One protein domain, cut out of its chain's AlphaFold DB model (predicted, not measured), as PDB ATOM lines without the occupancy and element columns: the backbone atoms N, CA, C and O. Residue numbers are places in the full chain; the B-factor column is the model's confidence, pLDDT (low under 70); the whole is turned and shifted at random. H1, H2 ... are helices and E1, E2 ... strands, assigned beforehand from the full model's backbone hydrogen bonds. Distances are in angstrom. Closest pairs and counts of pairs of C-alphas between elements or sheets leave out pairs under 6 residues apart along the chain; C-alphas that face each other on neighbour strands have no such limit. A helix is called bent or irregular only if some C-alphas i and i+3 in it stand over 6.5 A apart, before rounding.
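What this domain is: This is residues 51 to 174 of the 270 residues of the protein "Uncharacterized protein Cbei-0202" of Cajanus cajan (UniProt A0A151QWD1). The core is a strongly twisted antiparallel sheet of four strands, in the order E2, E3, E1, E4, with the helix H2 packed over one face, mainly over E1. Two short helices, H3 and H4, follow E3 at one end of the sheet, the link between E2 and E3 turns at the other end, and the long first helix H1 is an arm by the E4 edge that only grazes the sheet with its residues 62 to 66. The printed part has 124 residues with four named helices and four named strands, in the order H1, E1, H2, E2, E3, H3, H4, E4, and its class is mixed, helices and strands. The whole is compact, with a radius of gyration of the C-alphas of 15.2 A and spans of 43 by 39 by 23 A.

Where its parts are: Begin with the sheet and find E1 at C-alpha 74, (153.971, 140.041, 123.753); it runs over residues 74 to 83, 25.6 A long, and bends by 55 degrees at residue 79. Beside it look for E3, residues 137 to 145, 25.1 A long. Next comes E2, residues 120 to 128, 21.7 A long, which bends by 63 degrees at residue 123. The shortest strand is E4, residues 170 to 173, ending at C-alpha 173, (157.279, 141.330, 127.653). Among the helices, H2 takes residues 97 to 107 and is 15.1 A long, H3 takes residues 146 to 152, and H4 takes residues 156 to 161. Go back to C-alpha 51 at (162.579, 144.162, 147.304) for H1, residues 51 to 67, 25.9 A long; it is neither bent nor irregular, but only just: C-alphas 64 and 67 are 6.5 A apart.

How they stand to each other: In the sheet, E3 and E1 are antiparallel neighbours at 158 degrees; look at N 77 and O 142, 2.8 A apart and within hydrogen-bond range. E2 and E3 form a hairpin at 163 degrees, with N 139 and O 126 within hydrogen-bond range at 2.7 A. E4 is the antiparallel neighbour of E1 at 142 degrees, with N 76 and O 171 within hydrogen-bond range at 2.8 A. E2 and E4 are the edge strands. H2 is on one face of the sheet, giving two layers, and its closest C-alphas to E1 are those of Leu 80 and Glu 102, 5.7 A apart. E1, H2, E2 form a split strand-helix-strand unit, two strands running the same way with E3 between them, and its crossover is right-handed; E3, H3 and H4, E4 form another, with E1 between the strands, also right-handed. H3 only grazes the sheet with its residues 146 to 149, and H4 is not on it. H3 and H4 only just touch, only at the corner by their link, with 3 pairs of C-alphas within 8 A, the closest Ile 150 and Cys 156 at 6.0 A; they run opposite ways at a shallow tilt of 26 degrees. H2 and H4 are close but not clearly touching, their closest C-alphas being Leu 107 and Phe 159, 6.4 A apart. H1 touches no helix; its closest C-alphas to E4 are Ala 65 and Pro 172, 7.8 A apart. In H2, H3 and H4 every O i to N i+4 pair is within hydrogen-bond range; in H1, 11 of 13 are.

The domain as a whole: The two C-alphas farthest apart are those of Glu 67 and Lys 132, 44.9 A. The printed part has no cut. The links E1 to H2, residues 84 to 96, and H2 to E2, residues 108 to 119, are long. The mean pLDDT of the printed part is 86.9, and 17 residues are under 70: residue 51 and residues 54 to 69.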
ATOM      1  N   LYS A  51     163.852 144.577 147.908       66.06
ATOM      2  CA  LYS A  51     162.579 144.162 147.304       66.06
ATOM      3  C   LYS A  51     161.695 145.367 146.972       66.06
ATOM      4  O   LYS A  51     161.044 145.366 145.927       66.06
ATOM      5  N   LYS A  52     161.675 146.393 147.833       71.06
ATOM      6  CA  LYS A  52     160.965 147.657 147.580       71.06
ATOM      7  C   LYS A  52     161.614 148.433 146.429       71.06
ATOM      8  O   LYS A  52     160.906 148.783 145.495       71.06
ATOM      9  N   LYS A  53     162.944 148.598 146.435       71.44
ATOM     10  CA  LYS A  53     163.698 149.259 145.352       71.44
ATOM     11  C   LYS A  53     163.492 148.583 143.992       71.44
ATOM     12  O   LYS A  53     163.266 149.270 143.007       71.44
ATOM     13  N   LEU A  54     163.514 147.249 143.937       63.28
ATOM     14  CA  LEU A  54     163.253 146.494 142.705       63.28
ATOM     15  C   LEU A  54     161.815 146.665 142.214       63.28
ATOM     16  O   LEU A  54     161.600 146.773 141.015       63.28
ATOM     17  N   ARG A  55     160.833 146.714 143.123       65.81
ATOM     18  CA  ARG A  55     159.443 147.018 142.753       65.81
ATOM     19  C   ARG A  55     159.302 148.427 142.188       65.81
ATOM     20  O   ARG A  55     158.569 148.587 141.224       65.81
ATOM     21  N   THR A  56     159.992 149.411 142.766       68.00
ATOM     22  CA  THR A  56     160.010 150.787 142.252       68.00
ATOM     23  C   THR A  56     160.647 150.842 140.866       68.00
ATOM     24  O   THR A  56     159.980 151.279 139.941       68.00
ATOM     25  N   LYS A  57     161.845 150.264 140.685       67.25
ATOM     26  CA  LYS A  57     162.507 150.170 139.371       67.25
ATOM     27  C   LYS A  57     161.651 149.462 138.325       67.25
ATOM     28  O   LYS A  57     161.570 149.901 137.191       67.25
ATOM     29  N   HIS A  58     160.996 148.363 138.697       66.31
ATOM     30  CA  HIS A  58     160.113 147.652 137.774       66.31
ATOM     31  C   HIS A  58     158.880 148.504 137.435       66.31
ATOM     32  O   HIS A  58     158.451 148.532 136.291       66.31
ATOM     33  N   LYS A  59     158.334 149.255 138.398       67.50
ATOM     34  CA  LYS A  59     157.235 150.195 138.148       67.50
ATOM     35  C   LYS A  59     157.651 151.343 137.216       67.50
ATOM     36  O   LYS A  59     156.841 151.722 136.383       67.50
ATOM     37  N   GLU A  60     158.877 151.846 137.346       66.31
ATOM     38  CA  GLU A  60     159.474 152.865 136.465       66.31
ATOM     39  C   GLU A  60     159.699 152.319 135.042       66.31
ATOM     40  O   GLU A  60     159.229 152.904 134.075       66.31
ATOM     41  N   LEU A  61     160.272 151.117 134.896       63.44
ATOM     42  CA  LEU A  61     160.413 150.462 133.583       63.44
ATOM     43  C   LEU A  61     159.060 150.213 132.896       63.44
ATOM     44  O   LEU A  61     158.941 150.310 131.678       63.44
ATOM     45  N   LEU A  62     158.017 149.909 133.675       63.25
ATOM     46  CA  LEU A  62     156.653 149.758 133.163       63.25
ATOM     47  C   LEU A  62     155.999 151.098 132.791       63.25
ATOM     48  O   LEU A  62     155.082 151.097 131.970       63.25
ATOM     49  N   SER A  63     156.421 152.220 133.387       59.62
ATOM     50  CA  SER A  63     155.980 153.551 132.957       59.62
ATOM     51  C   SER A  63     156.703 154.027 131.704       59.62
ATOM     52  O   SER A  63     156.068 154.688 130.896       59.62
ATOM     53  N   ASP A  64     157.957 153.636 131.488       54.66
ATOM     54  CA  ASP A  64     158.687 153.965 130.255       54.66
ATOM     55  C   ASP A  64     158.163 153.141 129.062       54.66
ATOM     56  O   ASP A  64     158.089 153.613 127.929       54.66
ATOM     57  N   ALA A  65     157.682 151.919 129.318       54.16
ATOM     58  CA  ALA A  65     157.034 151.066 128.320       54.16
ATOM     59  C   ALA A  65     155.651 151.567 127.852       54.16
ATOM     60  O   ALA A  65     155.099 151.016 126.899       54.16
ATOM     61  N   LYS A  66     155.066 152.592 128.495       52.31
ATOM     62  CA  LYS A  66     153.751 153.146 128.113       52.31
ATOM     63  C   LYS A  66     153.757 153.852 126.753       52.31
ATOM     64  O   LYS A  66     152.674 154.051 126.207       52.31
ATOM     65  N   GLU A  67     154.924 154.225 126.226       49.84
ATOM     66  CA  GLU A  67     155.047 154.980 124.969       49.84
ATOM     67  C   GLU A  67     155.266 154.107 123.722       49.84
ATOM     68  O   GLU A  67     155.037 154.572 122.607       49.84
ATOM     69  N   LYS A  68     155.628 152.824 123.871       55.12
ATOM     70  CA  LYS A  68     155.627 151.872 122.746       55.12
ATOM     71  C   LYS A  68     154.209 151.344 122.536       55.12
ATOM     72  O   LYS A  68     153.512 151.037 123.501       55.12
ATOM     73  N   SER A  69     153.768 151.276 121.278       63.94
ATOM     74  CA  SER A  69     152.411 150.863 120.896       63.94
ATOM     75  C   SER A  69     151.992 149.603 121.660       63.94
ATOM     76  O   SER A  69     152.562 148.540 121.448       63.94
ATOM     77  N   LYS A  70     150.979 149.694 122.539       71.44
ATOM     78  CA  LYS A  70     150.432 148.546 123.304       71.44
ATOM     79  C   LYS A  70     150.025 147.359 122.417       71.44
ATOM     80  O   LYS A  70     149.832 146.252 122.915       71.44
ATOM     81  N   PHE A  71     149.848 147.635 121.127       73.62
ATOM     82  CA  PHE A  71     149.442 146.714 120.076       73.62
ATOM     83  C   PHE A  71     150.618 145.992 119.409       73.62
ATOM     84  O   PHE A  71     150.416 145.168 118.521       73.62
ATOM     85  N   GLU A  72     151.844 146.296 119.823       75.50
ATOM     86  CA  GLU A  72     153.060 145.698 119.304       75.50
ATOM     87  C   GLU A  72     153.824 145.005 120.435       75.50
ATOM     88  O   GLU A  72     154.295 145.645 121.372       75.50
ATOM     89  N   GLY A  73     153.913 143.675 120.347       82.88
ATOM     90  CA  GLY A  73     154.682 142.836 121.267       82.88
ATOM     91  C   GLY A  73     153.851 141.796 122.017       82.88
ATOM     92  O   GLY A  73     152.655 141.598 121.769       82.88
ATOM     93  N   THR A  74     154.524 141.130 122.948       89.81
ATOM     94  CA  THR A  74     153.971 140.041 123.753       89.81
ATOM     95  C   THR A  74     153.593 140.545 125.145       89.81
ATOM     96  O   THR A  74     154.342 141.282 125.779       89.81
ATOM     97  N   TRP A  75     152.449 140.125 125.675       92.56
ATOM     98  CA  TRP A  75     152.058 140.395 127.062       92.56
ATOM     99  C   TRP A  75     152.076 139.112 127.881       92.56
ATOM    100  O   TRP A  75     151.478 138.116 127.492       92.56
ATOM    101  N   ARG A  76     152.709 139.137 129.054       93.88
ATOM    102  CA  ARG A  76     152.756 137.994 129.964       93.88
ATOM    103  C   ARG A  76     151.731 138.134 131.073       93.88
ATOM    104  O   ARG A  76     151.755 139.076 131.867       93.88
ATOM    105  N   LEU A  77     150.858 137.143 131.145       95.38
ATOM    106  CA  LEU A  77     149.849 136.963 132.173       95.38
ATOM    107  C   LEU A  77     150.386 135.994 133.229       95.38
ATOM    108  O   LEU A  77     150.880 134.908 132.922       95.38
ATOM    109  N   PHE A  78     150.289 136.377 134.496       95.44
ATOM    110  CA  PHE A  78     150.823 135.627 135.626       95.44
ATOM    111  C   PHE A  78     149.723 135.192 136.584       95.44
ATOM    112  O   PHE A  78     148.718 135.874 136.760       95.44
ATOM    113  N   LYS A  79     150.004 134.114 137.325       94.31
ATOM    114  CA  LYS A  79     149.163 133.611 138.423       94.31
ATOM    115  C   LYS A  79     147.754 133.196 137.983       94.31
ATOM    116  O   LYS A  79     146.838 133.238 138.803       94.31
ATOM    117  N   LEU A  80     147.608 132.755 136.735       96.00
ATOM    118  CA  LEU A  80     146.363 132.193 136.218       96.00
ATOM    119  C   LEU A  80     146.123 130.851 136.909       96.00
ATOM    120  O   LEU A  80     146.914 129.920 136.759       96.00
ATOM    121  N   ALA A  81     145.110 130.798 137.764       95.12
ATOM    122  CA  ALA A  81     144.917 129.730 138.729       95.12
ATOM    123  C   ALA A  81     143.753 128.843 138.293       95.12
ATOM    124  O   ALA A  81     142.606 129.171 138.568       95.12
ATOM    125  N   VAL A  82     144.066 127.715 137.661       95.50
ATOM    126  CA  VAL A  82     143.073 126.767 137.152       95.50
ATOM    127  C   VAL A  82     142.857 125.658 138.192       95.50
ATOM    128  O   VAL A  82     143.841 125.038 138.623       95.50
ATOM    129  N   PRO A  83     141.613 125.436 138.649       93.88
ATOM    130  CA  PRO A  83     141.247 124.297 139.490       93.88
ATOM    131  C   PRO A  83     141.622 122.946 138.861       93.88
ATOM    132  O   PRO A  83     141.730 122.833 137.642       93.88
ATOM    133  N   LEU A  84     141.855 121.921 139.689       92.44
ATOM    134  CA  LEU A  84     142.311 120.607 139.212       92.44
ATOM    135  C   LEU A  84     141.276 119.904 138.315       92.44
ATOM    136  O   LEU A  84     141.658 119.209 137.385       92.44
ATOM    137  N   ASP A  85     139.989 120.109 138.578       91.75
ATOM    138  CA  ASP A  85     138.852 119.587 137.811       91.75
ATOM    139  C   ASP A  85     138.746 120.178 136.396       91.75
ATOM    140  O   ASP A  85     138.218 119.533 135.495       91.75
ATOM    141  N   GLN A  86     139.267 121.390 136.188       92.25
ATOM    142  CA  GLN A  86     139.176 122.125 134.918       92.25
ATOM    143  C   GLN A  86     140.463 122.058 134.091       92.25
ATOM    144  O   GLN A  86     140.524 122.605 132.985       92.25
ATOM    145  N   ASP A  87     141.508 121.429 134.625       93.81
ATOM    146  CA  ASP A  87     142.801 121.313 133.973       93.81
ATOM    147  C   ASP A  87     143.049 119.872 133.486       93.81
ATOM    148  O   ASP A  87     142.913 118.928 134.261       93.81
ATOM    149  N   PRO A  88     143.477 119.678 132.225       91.69
ATOM    150  CA  PRO A  88     143.721 118.352 131.645       91.69
ATOM    151  C   PRO A  88     144.933 117.604 132.232       91.69
ATOM    152  O   PRO A  88     145.210 116.477 131.828       91.69
ATOM    153  N   GLY A  89     145.674 118.204 133.169       89.50
ATOM    154  CA  GLY A  89     146.736 117.544 133.921       89.50
ATOM    155  C   GLY A  89     148.144 118.024 133.576       89.50
ATOM    156  O   GLY A  89     148.367 118.897 132.735       89.50
ATOM    157  N   LYS A  90     149.133 117.455 134.271       85.56
ATOM    158  CA  LYS A  90     150.532 117.917 134.268       85.56
ATOM    159  C   LYS A  90     151.163 117.945 132.872       85.56
ATOM    160  O   LYS A  90     151.863 118.906 132.561       85.56
ATOM    161  N   ASP A  91     150.906 116.921 132.066       88.19
ATOM    162  CA  ASP A  91     151.604 116.708 130.792       88.19
ATOM    163  C   ASP A  91     150.959 117.473 129.625       88.19
ATOM    164  O   ASP A  91     151.519 117.568 128.534       88.19
ATOM    165  N   PHE A  92     149.804 118.101 129.863       90.44
ATOM    166  CA  PHE A  92     149.167 118.974 128.891       90.44
ATOM    167  C   PHE A  92     149.742 120.392 128.969       90.44
ATOM    168  O   PHE A  92     149.497 121.138 129.923       90.44
ATOM    169  N   LEU A  93     150.497 120.761 127.932       85.81
ATOM    170  CA  LEU A  93     151.165 122.061 127.801       85.81
ATOM    171  C   LEU A  93     150.425 123.051 126.887       85.81
ATOM    172  O   LEU A  93     150.854 124.195 126.750       85.81
ATOM    173  N   ARG A  94     149.328 122.628 126.247       92.00
ATOM    174  CA  ARG A  94     148.491 123.513 125.422       92.00
ATOM    175  C   ARG A  94     147.569 124.357 126.307       92.00
ATOM    176  O   ARG A  94     147.507 124.192 127.525       92.00
ATOM    177  N   VAL A  95     146.848 125.278 125.680       94.31
ATOM    178  CA  VAL A  95     145.859 126.122 126.352       94.31
ATOM    179  C   VAL A  95     144.570 125.320 126.539       94.31
ATOM    180  O   VAL A  95     144.012 124.829 125.562       94.31
ATOM    181  N   SER A  96     144.142 125.136 127.789       94.75
ATOM    182  CA  SER A  96     142.884 124.463 128.145       94.75
ATOM    183  C   SER A  96     141.730 125.459 128.276       94.75
ATOM    184  O   SER A  96     141.955 126.654 128.479       94.75
ATOM    185  N   ASP A  97     140.489 124.972 128.246       95.19
ATOM    186  CA  ASP A  97     139.301 125.820 128.421       95.19
ATOM    187  C   ASP A  97     139.280 126.508 129.793       95.19
ATOM    188  O   ASP A  97     139.006 127.705 129.891       95.19
ATOM    189  N   GLY A  98     139.657 125.787 130.856       95.19
ATOM    190  CA  GLY A  98     139.811 126.367 132.194       95.19
ATOM    191  C   GLY A  98     140.861 127.484 132.230       95.19
ATOM    192  O   GLY A  98     140.683 128.498 132.905       95.19
ATOM    193  N   LEU A  99     141.936 127.354 131.446       96.56
ATOM    194  CA  LEU A  99     142.940 128.407 131.314       96.56
ATOM    195  C   LEU A  99     142.408 129.613 130.526       96.56
ATOM    196  O   LEU A  99     142.644 130.746 130.948       96.56
ATOM    197  N   LEU A 100     141.657 129.399 129.439       96.62
ATOM    198  CA  LEU A 100     140.999 130.481 128.693       96.62
ATOM    199  C   LEU A 100     140.035 131.275 129.578       96.62
ATOM    200  O   LEU A 100     139.987 132.501 129.482       96.62
ATOM    201  N   GLN A 101     139.313 130.611 130.484       96.69
ATOM    202  CA  GLN A 101     138.441 131.286 131.450       96.69
ATOM    203  C   GLN A 101     139.221 132.213 132.387       96.69
ATOM    204  O   GLN A 101     138.811 133.353 132.614       96.69
ATOM    205  N   GLU A 102     140.363 131.765 132.912       96.69
ATOM    206  CA  GLU A 102     141.223 132.606 133.750       96.69
ATOM    207  C   GLU A 102     141.836 133.773 132.960       96.69
ATOM    208  O   GLU A 102     141.903 134.895 133.467       96.69
ATOM    209  N   ILE A 103     142.227 133.550 131.702       96.31
ATOM    210  CA  ILE A 103     142.720 134.607 130.805       96.31
ATOM    211  C   ILE A 103     141.626 135.648 130.549       96.31
ATOM    212  O   ILE A 103     141.872 136.846 130.702       96.31
ATOM    213  N   ALA A 104     140.408 135.208 130.227       96.06
ATOM    214  CA  ALA A 104     139.270 136.085 129.984       96.06
ATOM    215  C   ALA A 104     138.974 136.973 131.202       96.06
ATOM    216  O   ALA A 104     138.785 138.179 131.048       96.06
ATOM    217  N   LYS A 105     139.047 136.424 132.425       95.12
ATOM    218  CA  LYS A 105     138.910 137.203 133.671       95.12
ATOM    219  C   LYS A 105     139.975 138.294 133.794       95.12
ATOM    220  O   LYS A 105     139.658 139.414 134.195       95.12
ATOM    221  N   VAL A 106     141.226 137.990 133.448       94.25
ATOM    222  CA  VAL A 106     142.335 138.958 133.521       94.25
ATOM    223  C   VAL A 106     142.199 140.059 132.469       94.25
ATOM    224  O   VAL A 106     142.378 141.233 132.798       94.25
ATOM    225  N   LEU A 107     141.830 139.700 131.237       92.94
ATOM    226  CA  LEU A 107     141.579 140.646 130.144       92.94
ATOM    227  C   LEU A 107     140.239 141.384 130.282       92.94
ATOM    228  O   LEU A 107     139.989 142.343 129.556       92.94
ATOM    229  N   LYS A 108     139.384 140.955 131.222       93.44
ATOM    230  CA  LYS A 108     137.982 141.379 131.357       93.44
ATOM    231  C   LYS A 108     137.164 141.131 130.085       93.44
ATOM    232  O   LYS A 108     136.243 141.885 129.786       93.44
ATOM    233  N   PHE A 109     137.509 140.082 129.346       93.94
ATOM    234  CA  PHE A 109     136.806 139.664 128.143       93.94
ATOM    235  C   PHE A 109     135.562 138.838 128.522       93.94
ATOM    236  O   PHE A 109     135.661 137.979 129.400       93.94
ATOM    237  N   PRO A 110     134.388 139.077 127.908       92.12
ATOM    238  CA  PRO A 110     133.126 138.525 128.401       92.12
ATOM    239  C   PRO A 110     132.967 137.018 128.171       92.12
ATOM    240  O   PRO A 110     132.364 136.342 129.000       92.12
ATOM    241  N   VAL A 111     133.487 136.479 127.063       93.94
ATOM    242  CA  VAL A 111     133.228 135.092 126.646       93.94
ATOM    243  C   VAL A 111     134.540 134.367 126.377       93.94
ATOM    244  O   VAL A 111     135.151 134.543 125.331       93.94
ATOM    245  N   ALA A 112     134.977 133.522 127.308       93.88
ATOM    246  CA  ALA A 112     136.263 132.829 127.205       93.88
ATOM    247  C   ALA A 112     136.406 131.949 125.950       93.88
ATOM    248  O   ALA A 112     137.501 131.848 125.412       93.88
ATOM    249  N   SER A 113     135.313 131.360 125.458       92.88
ATOM    250  CA  SER A 113     135.324 130.476 124.284       92.88
ATOM    251  C   SER A 113     135.568 131.189 122.952       92.88
ATOM    252  O   SER A 113     135.880 130.525 121.972       92.88
ATOM    253  N   LEU A 114     135.428 132.519 122.900       94.00
ATOM    254  CA  LEU A 114     135.752 133.301 121.700       94.00
ATOM    255  C   LEU A 114     137.227 133.721 121.662       94.00
ATOM    256  O   LEU A 114     137.668 134.298 120.675       94.00
ATOM    257  N   LEU A 115     137.997 133.470 122.727       95.50
ATOM    258  CA  LEU A 115     139.424 133.758 122.709       95.50
ATOM    259  C   LEU A 115     140.156 132.681 121.894       95.50
ATOM    260  O   LEU A 115     140.062 131.503 122.243       95.50
ATOM    261  N   PRO A 116     140.927 133.060 120.860       95.31
ATOM    262  CA  PRO A 116     141.673 132.106 120.052       95.31
ATOM    263  C   PRO A 116     142.831 131.516 120.876       95.31
ATOM    264  O   PRO A 116     143.750 132.258 121.246       95.31
ATOM    265  N   PRO A 117     142.842 130.203 121.177       95.00
ATOM    266  CA  PRO A 117     143.907 129.586 121.970       95.00
ATOM    267  C   PRO A 117     145.277 129.690 121.288       95.00
ATOM    268  O   PRO A 117     146.302 129.677 121.965       95.00
ATOM    269  N   GLU A 118     145.320 129.846 119.964       93.81
ATOM    270  CA  GLU A 118     146.544 129.967 119.173       93.81
ATOM    271  C   GLU A 118     147.316 131.259 119.462       93.81
ATOM    272  O   GLU A 118     148.512 131.324 119.167       93.81
ATOM    273  N   ALA A 119     146.653 132.285 119.999       94.62
ATOM    274  CA  ALA A 119     147.285 133.545 120.383       94.62
ATOM    275  C   ALA A 119     148.017 133.469 121.734       94.62
ATOM    276  O   ALA A 119     148.715 134.413 122.111       94.62
ATOM    277  N   PHE A 120     147.875 132.355 122.458       95.69
ATOM    278  CA  PHE A 120     148.412 132.178 123.800       95.69
ATOM    279  C   PHE A 120     149.421 131.029 123.853       95.69
ATOM    280  O   PHE A 120     149.198 129.946 123.321       95.69
ATOM    281  N   THR A 121     150.532 131.249 124.550       94.62
ATOM    282  CA  THR A 121     151.586 130.249 124.751       94.62
ATOM    283  C   THR A 121     151.839 130.049 126.237       94.62
ATOM    284  O   THR A 121     152.116 130.997 126.969       94.62
ATOM    285  N   VAL A 122     151.760 128.806 126.714       95.19
ATOM    286  CA  VAL A 122     152.060 128.484 128.114       95.19
ATOM    287  C   VAL A 122     153.575 128.512 128.320       95.19
ATOM    288  O   VAL A 122     154.295 127.640 127.847       95.19
ATOM    289  N   VAL A 123     154.065 129.500 129.067       93.06
ATOM    290  CA  VAL A 123     155.494 129.636 129.415       93.06
ATOM    291  C   VAL A 123     155.853 128.735 130.585       93.06
ATOM    292  O   VAL A 123     156.947 128.183 130.677       93.06
ATOM    293  N   ARG A 124     154.933 128.634 131.545       93.62
ATOM    294  CA  ARG A 124     155.137 127.852 132.755       93.62
ATOM    295  C   ARG A 124     153.812 127.331 133.267       93.62
ATOM    296  O   ARG A 124     152.875 128.100 133.459       93.62
ATOM    297  N   LYS A 125     153.806 126.054 133.620       93.81
ATOM    298  CA  LYS A 125     152.768 125.409 134.416       93.81
ATOM    299  C   LYS A 125     153.382 124.939 135.728       93.81
ATOM    300  O   LYS A 125     154.513 124.457 135.763       93.81
ATOM    301  N   SER A 126     152.682 125.142 136.834       92.94
ATOM    302  CA  SER A 126     153.141 124.706 138.153       92.94
ATOM    303  C   SER A 126     151.972 124.243 139.000       92.94
ATOM    304  O   SER A 126     150.888 124.798 138.897       92.94
ATOM    305  N   PHE A 127     152.187 123.238 139.838       93.00
ATOM    306  CA  PHE A 127     151.158 122.712 140.726       93.00
ATOM    307  C   PHE A 127     151.300 123.328 142.122       93.00
ATOM    308  O   PHE A 127     152.381 123.296 142.715       93.00
ATOM    309  N   ASP A 128     150.227 123.924 142.644       91.44
ATOM    310  CA  ASP A 128     150.174 124.506 143.986       91.44
ATOM    311  C   ASP A 128     149.316 123.637 144.912       91.44
ATOM    312  O   ASP A 128     148.090 123.715 144.894       91.44
ATOM    313  N   ALA A 129     149.989 122.847 145.749       91.06
ATOM    314  CA  ALA A 129     149.385 121.974 146.761       91.06
ATOM    315  C   ALA A 129     149.810 122.346 148.195       91.06
ATOM    316  O   ALA A 129     149.859 121.510 149.093       91.06
ATOM    317  N   ARG A 130     150.175 123.613 148.437       86.75
ATOM    318  CA  ARG A 130     150.776 124.025 149.722       86.75
ATOM    319  C   ARG A 130     149.798 124.056 150.900       86.75
ATOM    320  O   ARG A 130     150.237 124.035 152.046       86.75
ATOM    321  N   LYS A 131     148.494 124.192 150.649       87.19
ATOM    322  CA  LYS A 131     147.473 124.382 151.692       87.19
ATOM    323  C   LYS A 131     146.588 123.143 151.791       87.19
ATOM    324  O   LYS A 131     145.825 122.892 150.875       87.19
ATOM    325  N   LYS A 132     146.625 122.441 152.930       79.00
ATOM    326  CA  LYS A 132     145.823 121.220 153.163       79.00
ATOM    327  C   LYS A 132     144.305 121.427 153.037       79.00
ATOM    328  O   LYS A 132     143.620 120.528 152.583       79.00
ATOM    329  N   LEU A 133     143.793 122.593 153.445       79.25
ATOM    330  CA  LEU A 133     142.354 122.913 153.432       79.25
ATOM    331  C   LEU A 133     141.879 123.597 152.141       79.25
ATOM    332  O   LEU A 133     140.717 123.976 152.049       79.25
ATOM    333  N   LYS A 134     142.773 123.849 151.178       86.19
ATOM    334  CA  LYS A 134     142.413 124.497 149.916       86.19
ATOM    335  C   LYS A 134     142.621 123.509 148.784       86.19
ATOM    336  O   LYS A 134     143.640 122.827 148.762       86.19
ATOM    337  N   GLU A 135     141.694 123.503 147.837       88.75
ATOM    338  CA  GLU A 135     141.817 122.683 146.640       88.75
ATOM    339  C   GLU A 135     143.148 122.961 145.922       88.75
ATOM    340  O   GLU A 135     143.544 124.132 145.765       88.75
ATOM    341  N   PRO A 136     143.871 121.897 145.535       92.50
ATOM    342  CA  PRO A 136     145.079 122.038 144.751       92.50
ATOM    343  C   PRO A 136     144.738 122.616 143.380       92.50
ATOM    344  O   PRO A 136     143.655 122.401 142.839       92.50
ATOM    345  N   LYS A 137     145.676 123.368 142.811       94.31
ATOM    346  CA  LYS A 137     145.444 124.080 141.554       94.31
ATOM    347  C   LYS A 137     146.689 124.153 140.697       94.31
ATOM    348  O   LYS A 137     147.807 124.210 141.219       94.31
ATOM    349  N   PHE A 138     146.495 124.254 139.391       95.38
ATOM    350  CA  PHE A 138     147.566 124.604 138.475       95.38
ATOM    351  C   PHE A 138     147.673 126.119 138.340       95.38
ATOM    352  O   PHE A 138     146.702 126.832 138.102       95.38
ATOM    353  N   VAL A 139     148.882 126.631 138.522       95.25
ATOM    354  CA  VAL A 139     149.223 128.035 138.340       95.25
ATOM    355  C   VAL A 139     150.032 128.168 137.061       95.25
ATOM    356  O   VAL A 139     151.150 127.644 136.969       95.25
ATOM    357  N   HIS A 140     149.460 128.893 136.106       96.44
ATOM    358  CA  HIS A 140     150.021 129.132 134.790       96.44
ATOM    359  C   HIS A 140     150.611 130.542 134.670       96.44
ATOM    360  O   HIS A 140     150.139 131.512 135.278       96.44
ATOM    361  N   THR A 141     151.654 130.625 133.852       96.00
ATOM    362  CA  THR A 141     152.162 131.852 133.246       96.00
ATOM    363  C   THR A 141     152.028 131.697 131.739       96.00
ATOM    364  O   THR A 141     152.515 130.708 131.186       96.00
ATOM    365  N   VAL A 142     151.370 132.655 131.098       96.12
ATOM    366  CA  VAL A 142     151.001 132.596 129.683       96.12
ATOM    367  C   VAL A 142     151.483 133.855 128.984       96.12
ATOM    368  O   VAL A 142     151.306 134.948 129.513       96.12
ATOM    369  N   ASP A 143     152.058 133.687 127.804       94.69
ATOM    370  CA  ASP A 143     152.377 134.768 126.880       94.69
ATOM    371  C   ASP A 143     151.246 134.931 125.870       94.69
ATOM    372  O   ASP A 143     150.734 133.948 125.341       94.69
ATOM    373  N   MET A 144     150.852 136.175 125.632       94.56
ATOM    374  CA  MET A 144     149.807 136.587 124.705       94.56
ATOM    375  C   MET A 144     150.441 137.403 123.583       94.56
ATOM    376  O   MET A 144     150.950 138.497 123.832       94.56
ATOM    377  N   ASP A 145     150.375 136.889 122.357       93.25
ATOM    378  CA  ASP A 145     150.755 137.633 121.157       93.25
ATOM    379  C   ASP A 145     149.592 138.535 120.736       93.25
ATOM    380  O   ASP A 145     148.533 138.068 120.306       93.25
ATOM    381  N   VAL A 146     149.786 139.847 120.870       91.62
ATOM    382  CA  VAL A 146     148.742 140.838 120.592       91.62
ATOM    383  C   VAL A 146     148.419 140.932 119.105       91.62
ATOM    384  O   VAL A 146     147.247 141.078 118.752       91.62
ATOM    385  N   LYS A 147     149.420 140.813 118.223       91.25
ATOM    386  CA  LYS A 147     149.207 140.895 116.771       91.25
ATOM    387  C   LYS A 147     148.361 139.714 116.311       91.25
ATOM    388  O   LYS A 147     147.360 139.899 115.617       91.25
ATOM    389  N   LYS A 148     148.716 138.512 116.771       93.38
ATOM    390  CA  LYS A 148     147.973 137.286 116.464       93.38
ATOM    391  C   LYS A 148     146.567 137.306 117.061       93.38
ATOM    392  O   LYS A 148     145.612 136.985 116.355       93.38
ATOM    393  N   LEU A 149     146.419 137.751 118.310       94.00
ATOM    394  CA  LEU A 149     145.117 137.863 118.968       94.00
ATOM    395  C   LEU A 149     144.167 138.788 118.201       94.00
ATOM    396  O   LEU A 149     143.049 138.387 117.901       94.00
ATOM    397  N   ILE A 150     144.618 139.991 117.835       92.81
ATOM    398  CA  ILE A 150     143.789 140.968 117.110       92.81
ATOM    399  C   ILE A 150     143.471 140.486 115.689       92.81
ATOM    400  O   ILE A 150     142.371 140.738 115.203       92.81
ATOM    401  N   SER A 151     144.396 139.779 115.025       93.81
ATOM    402  CA  SER A 151     144.137 139.229 113.687       93.81
ATOM    403  C   SER A 151     143.051 138.151 113.673       93.81
ATOM    404  O   SER A 151     142.321 138.041 112.692       93.81
ATOM    405  N   LEU A 152     142.951 137.362 114.748       94.12
ATOM    406  CA  LEU A 152     142.000 136.260 114.863       94.12
ATOM    407  C   LEU A 152     140.663 136.732 115.448       94.12
ATOM    408  O   LEU A 152     139.613 136.332 114.960       94.12
ATOM    409  N   GLU A 153     140.701 137.609 116.455       92.62
ATOM    410  CA  GLU A 153     139.515 138.178 117.096       92.62
ATOM    411  C   GLU A 153     139.652 139.710 117.235       92.62
ATOM    412  O   GLU A 153     140.145 140.224 118.248       92.62
ATOM    413  N   PRO A 154     139.185 140.485 116.234       92.31
ATOM    414  CA  PRO A 154     139.312 141.944 116.229       92.31
ATOM    415  C   PRO A 154     138.618 142.638 117.409       92.31
ATOM    416  O   PRO A 154     139.020 143.734 117.807       92.31
ATOM    417  N   ARG A 155     137.600 142.013 118.024       91.06
ATOM    418  CA  ARG A 155     136.893 142.581 119.187       91.06
ATOM    419  C   ARG A 155     137.792 142.715 120.413       91.06
ATOM    420  O   ARG A 155     137.513 143.540 121.281       91.06
ATOM    421  N   CYS A 156     138.884 141.953 120.487       89.62
ATOM    422  CA  CYS A 156     139.858 142.062 121.570       89.62
ATOM    423  C   CYS A 156     140.555 143.433 121.614       89.62
ATOM    424  O   CYS A 156     141.107 143.791 122.655       89.62
ATOM    425  N   TRP A 157     140.489 144.228 120.539       90.25
ATOM    426  CA  TRP A 157     141.138 145.536 120.449       90.25
ATOM    427  C   TRP A 157     140.746 146.497 121.587       90.25
ATOM    428  O   TRP A 157     141.622 147.106 122.204       90.25
ATOM    429  N   ASP A 158     139.455 146.590 121.931       91.06
ATOM    430  CA  ASP A 158     138.971 147.474 123.007       91.06
ATOM    431  C   ASP A 158     139.471 147.035 124.395       91.06
ATOM    432  O   ASP A 158     139.818 147.858 125.243       91.06
ATOM    433  N   PHE A 159     139.589 145.730 124.626       91.12
ATOM    434  CA  PHE A 159     140.086 145.196 125.894       91.12
ATOM    435  C   PHE A 159     141.593 145.421 126.045       91.12
ATOM    436  O   PHE A 159     142.067 145.766 127.128       91.12
ATOM    437  N   ILE A 160     142.341 145.282 124.948       89.62
ATOM    438  CA  ILE A 160     143.791 145.499 124.908       89.62
ATOM    439  C   ILE A 160     144.122 146.988 125.059       89.62
ATOM    440  O   ILE A 160     145.056 147.337 125.781       89.62
ATOM    441  N   SER A 161     143.333 147.890 124.465       87.88
ATOM    442  CA  SER A 161     143.545 149.338 124.609       87.88
ATOM    443  C   SER A 161     143.427 149.793 126.076       87.88
ATOM    444  O   SER A 161     144.247 150.585 126.563       87.88
ATOM    445  N   ARG A 162     142.472 149.201 126.809       89.62
ATOM    446  CA  ARG A 162     142.218 149.403 128.247       89.62
ATOM    447  C   ARG A 162     143.147 148.599 129.158       89.62
ATOM    448  O   ARG A 162     143.106 148.783 130.376       89.62
ATOM    449  N   LEU A 163     143.965 147.703 128.605       88.12
ATOM    450  CA  LEU A 163     144.900 146.903 129.384       88.12
ATOM    451  C   LEU A 163     145.998 147.807 129.955       88.12
ATOM    452  O   LEU A 163     146.563 148.673 129.274       88.12
ATOM    453  N   GLU A 164     146.293 147.605 131.235       86.50
ATOM    454  CA  GLU A 164     147.314 148.345 131.965       86.50
ATOM    455  C   GLU A 164     148.290 147.375 132.631       86.50
ATOM    456  O   GLU A 164     147.852 146.369 133.206       86.50
ATOM    457  N   PRO A 165     149.598 147.680 132.613       87.56
ATOM    458  CA  PRO A 165     150.592 146.850 133.271       87.56
ATOM    459  C   PRO A 165     150.351 146.817 134.783       87.56
ATOM    460  O   PRO A 165     150.284 147.843 135.463       87.56
ATOM    461  N   LYS A 166     150.252 145.606 135.329       87.44
ATOM    462  CA  LYS A 166     150.080 145.324 136.754       87.44
ATOM    463  C   LYS A 166     151.114 144.300 137.190       87.44
ATOM    464  O   LYS A 166     151.009 143.119 136.861       87.44
ATOM    465  N   VAL A 167     152.071 144.757 137.997       82.25
ATOM    466  CA  VAL A 167     153.205 143.947 138.462       82.25
ATOM    467  C   VAL A 167     152.739 142.618 139.068       82.25
ATOM    468  O   VAL A 167     152.004 142.580 140.060       82.25
ATOM    469  N   GLY A 168     153.221 141.515 138.500       82.38
ATOM    470  CA  GLY A 168     152.929 140.150 138.919       82.38
ATOM    471  C   GLY A 168     151.507 139.675 138.621       82.38
ATOM    472  O   GLY A 168     151.057 138.744 139.303       82.38
ATOM    473  N   LEU A 169     150.814 140.317 137.678       89.06
ATOM    474  CA  LEU A 169     149.551 139.863 137.095       89.06
ATOM    475  C   LEU A 169     149.580 139.974 135.565       89.06
ATOM    476  O   LEU A 169     149.330 138.980 134.900       89.06
ATOM    477  N   VAL A 170     149.910 141.149 135.025       91.38
ATOM    478  CA  VAL A 170     149.964 141.421 133.581       91.38
ATOM    479  C   VAL A 170     151.133 142.354 133.309       91.38
ATOM    480  O   VAL A 170     151.138 143.479 133.802       91.38
ATOM    481  N   GLU A 171     152.126 141.909 132.550       89.44
ATOM    482  CA  GLU A 171     153.304 142.720 132.234       89.44
ATOM    483  C   GLU A 171     153.616 142.618 130.735       89.44
ATOM    484  O   GLU A 171     153.582 141.510 130.197       89.44
ATOM    485  N   PRO A 172     153.921 143.728 130.043       88.31
ATOM    486  CA  PRO A 172     154.455 143.667 128.692       88.31
ATOM    487  C   PRO A 172     155.826 142.985 128.731       88.31
ATOM    488  O   PRO A 172     156.715 143.359 129.503       88.31
ATOM    489  N   VAL A 173     155.990 141.961 127.903       84.19
ATOM    490  CA  VAL A 173     157.279 141.330 127.653       84.19
ATOM    491  C   VAL A 173     157.965 142.161 126.592       84.19
ATOM    492  O   VAL A 173     157.456 142.359 125.495       84.19
ATOM    493  N   HIS A 174     159.135 142.669 126.942       70.38
ATOM    494  CA  HIS A 174     160.010 143.259 125.954       70.38
ATOM    495  C   HIS A 174     160.713 142.085 125.288       70.38
ATOM    496  O   HIS A 174     161.480 141.386 125.952       70.38
TER     497      HIS A 174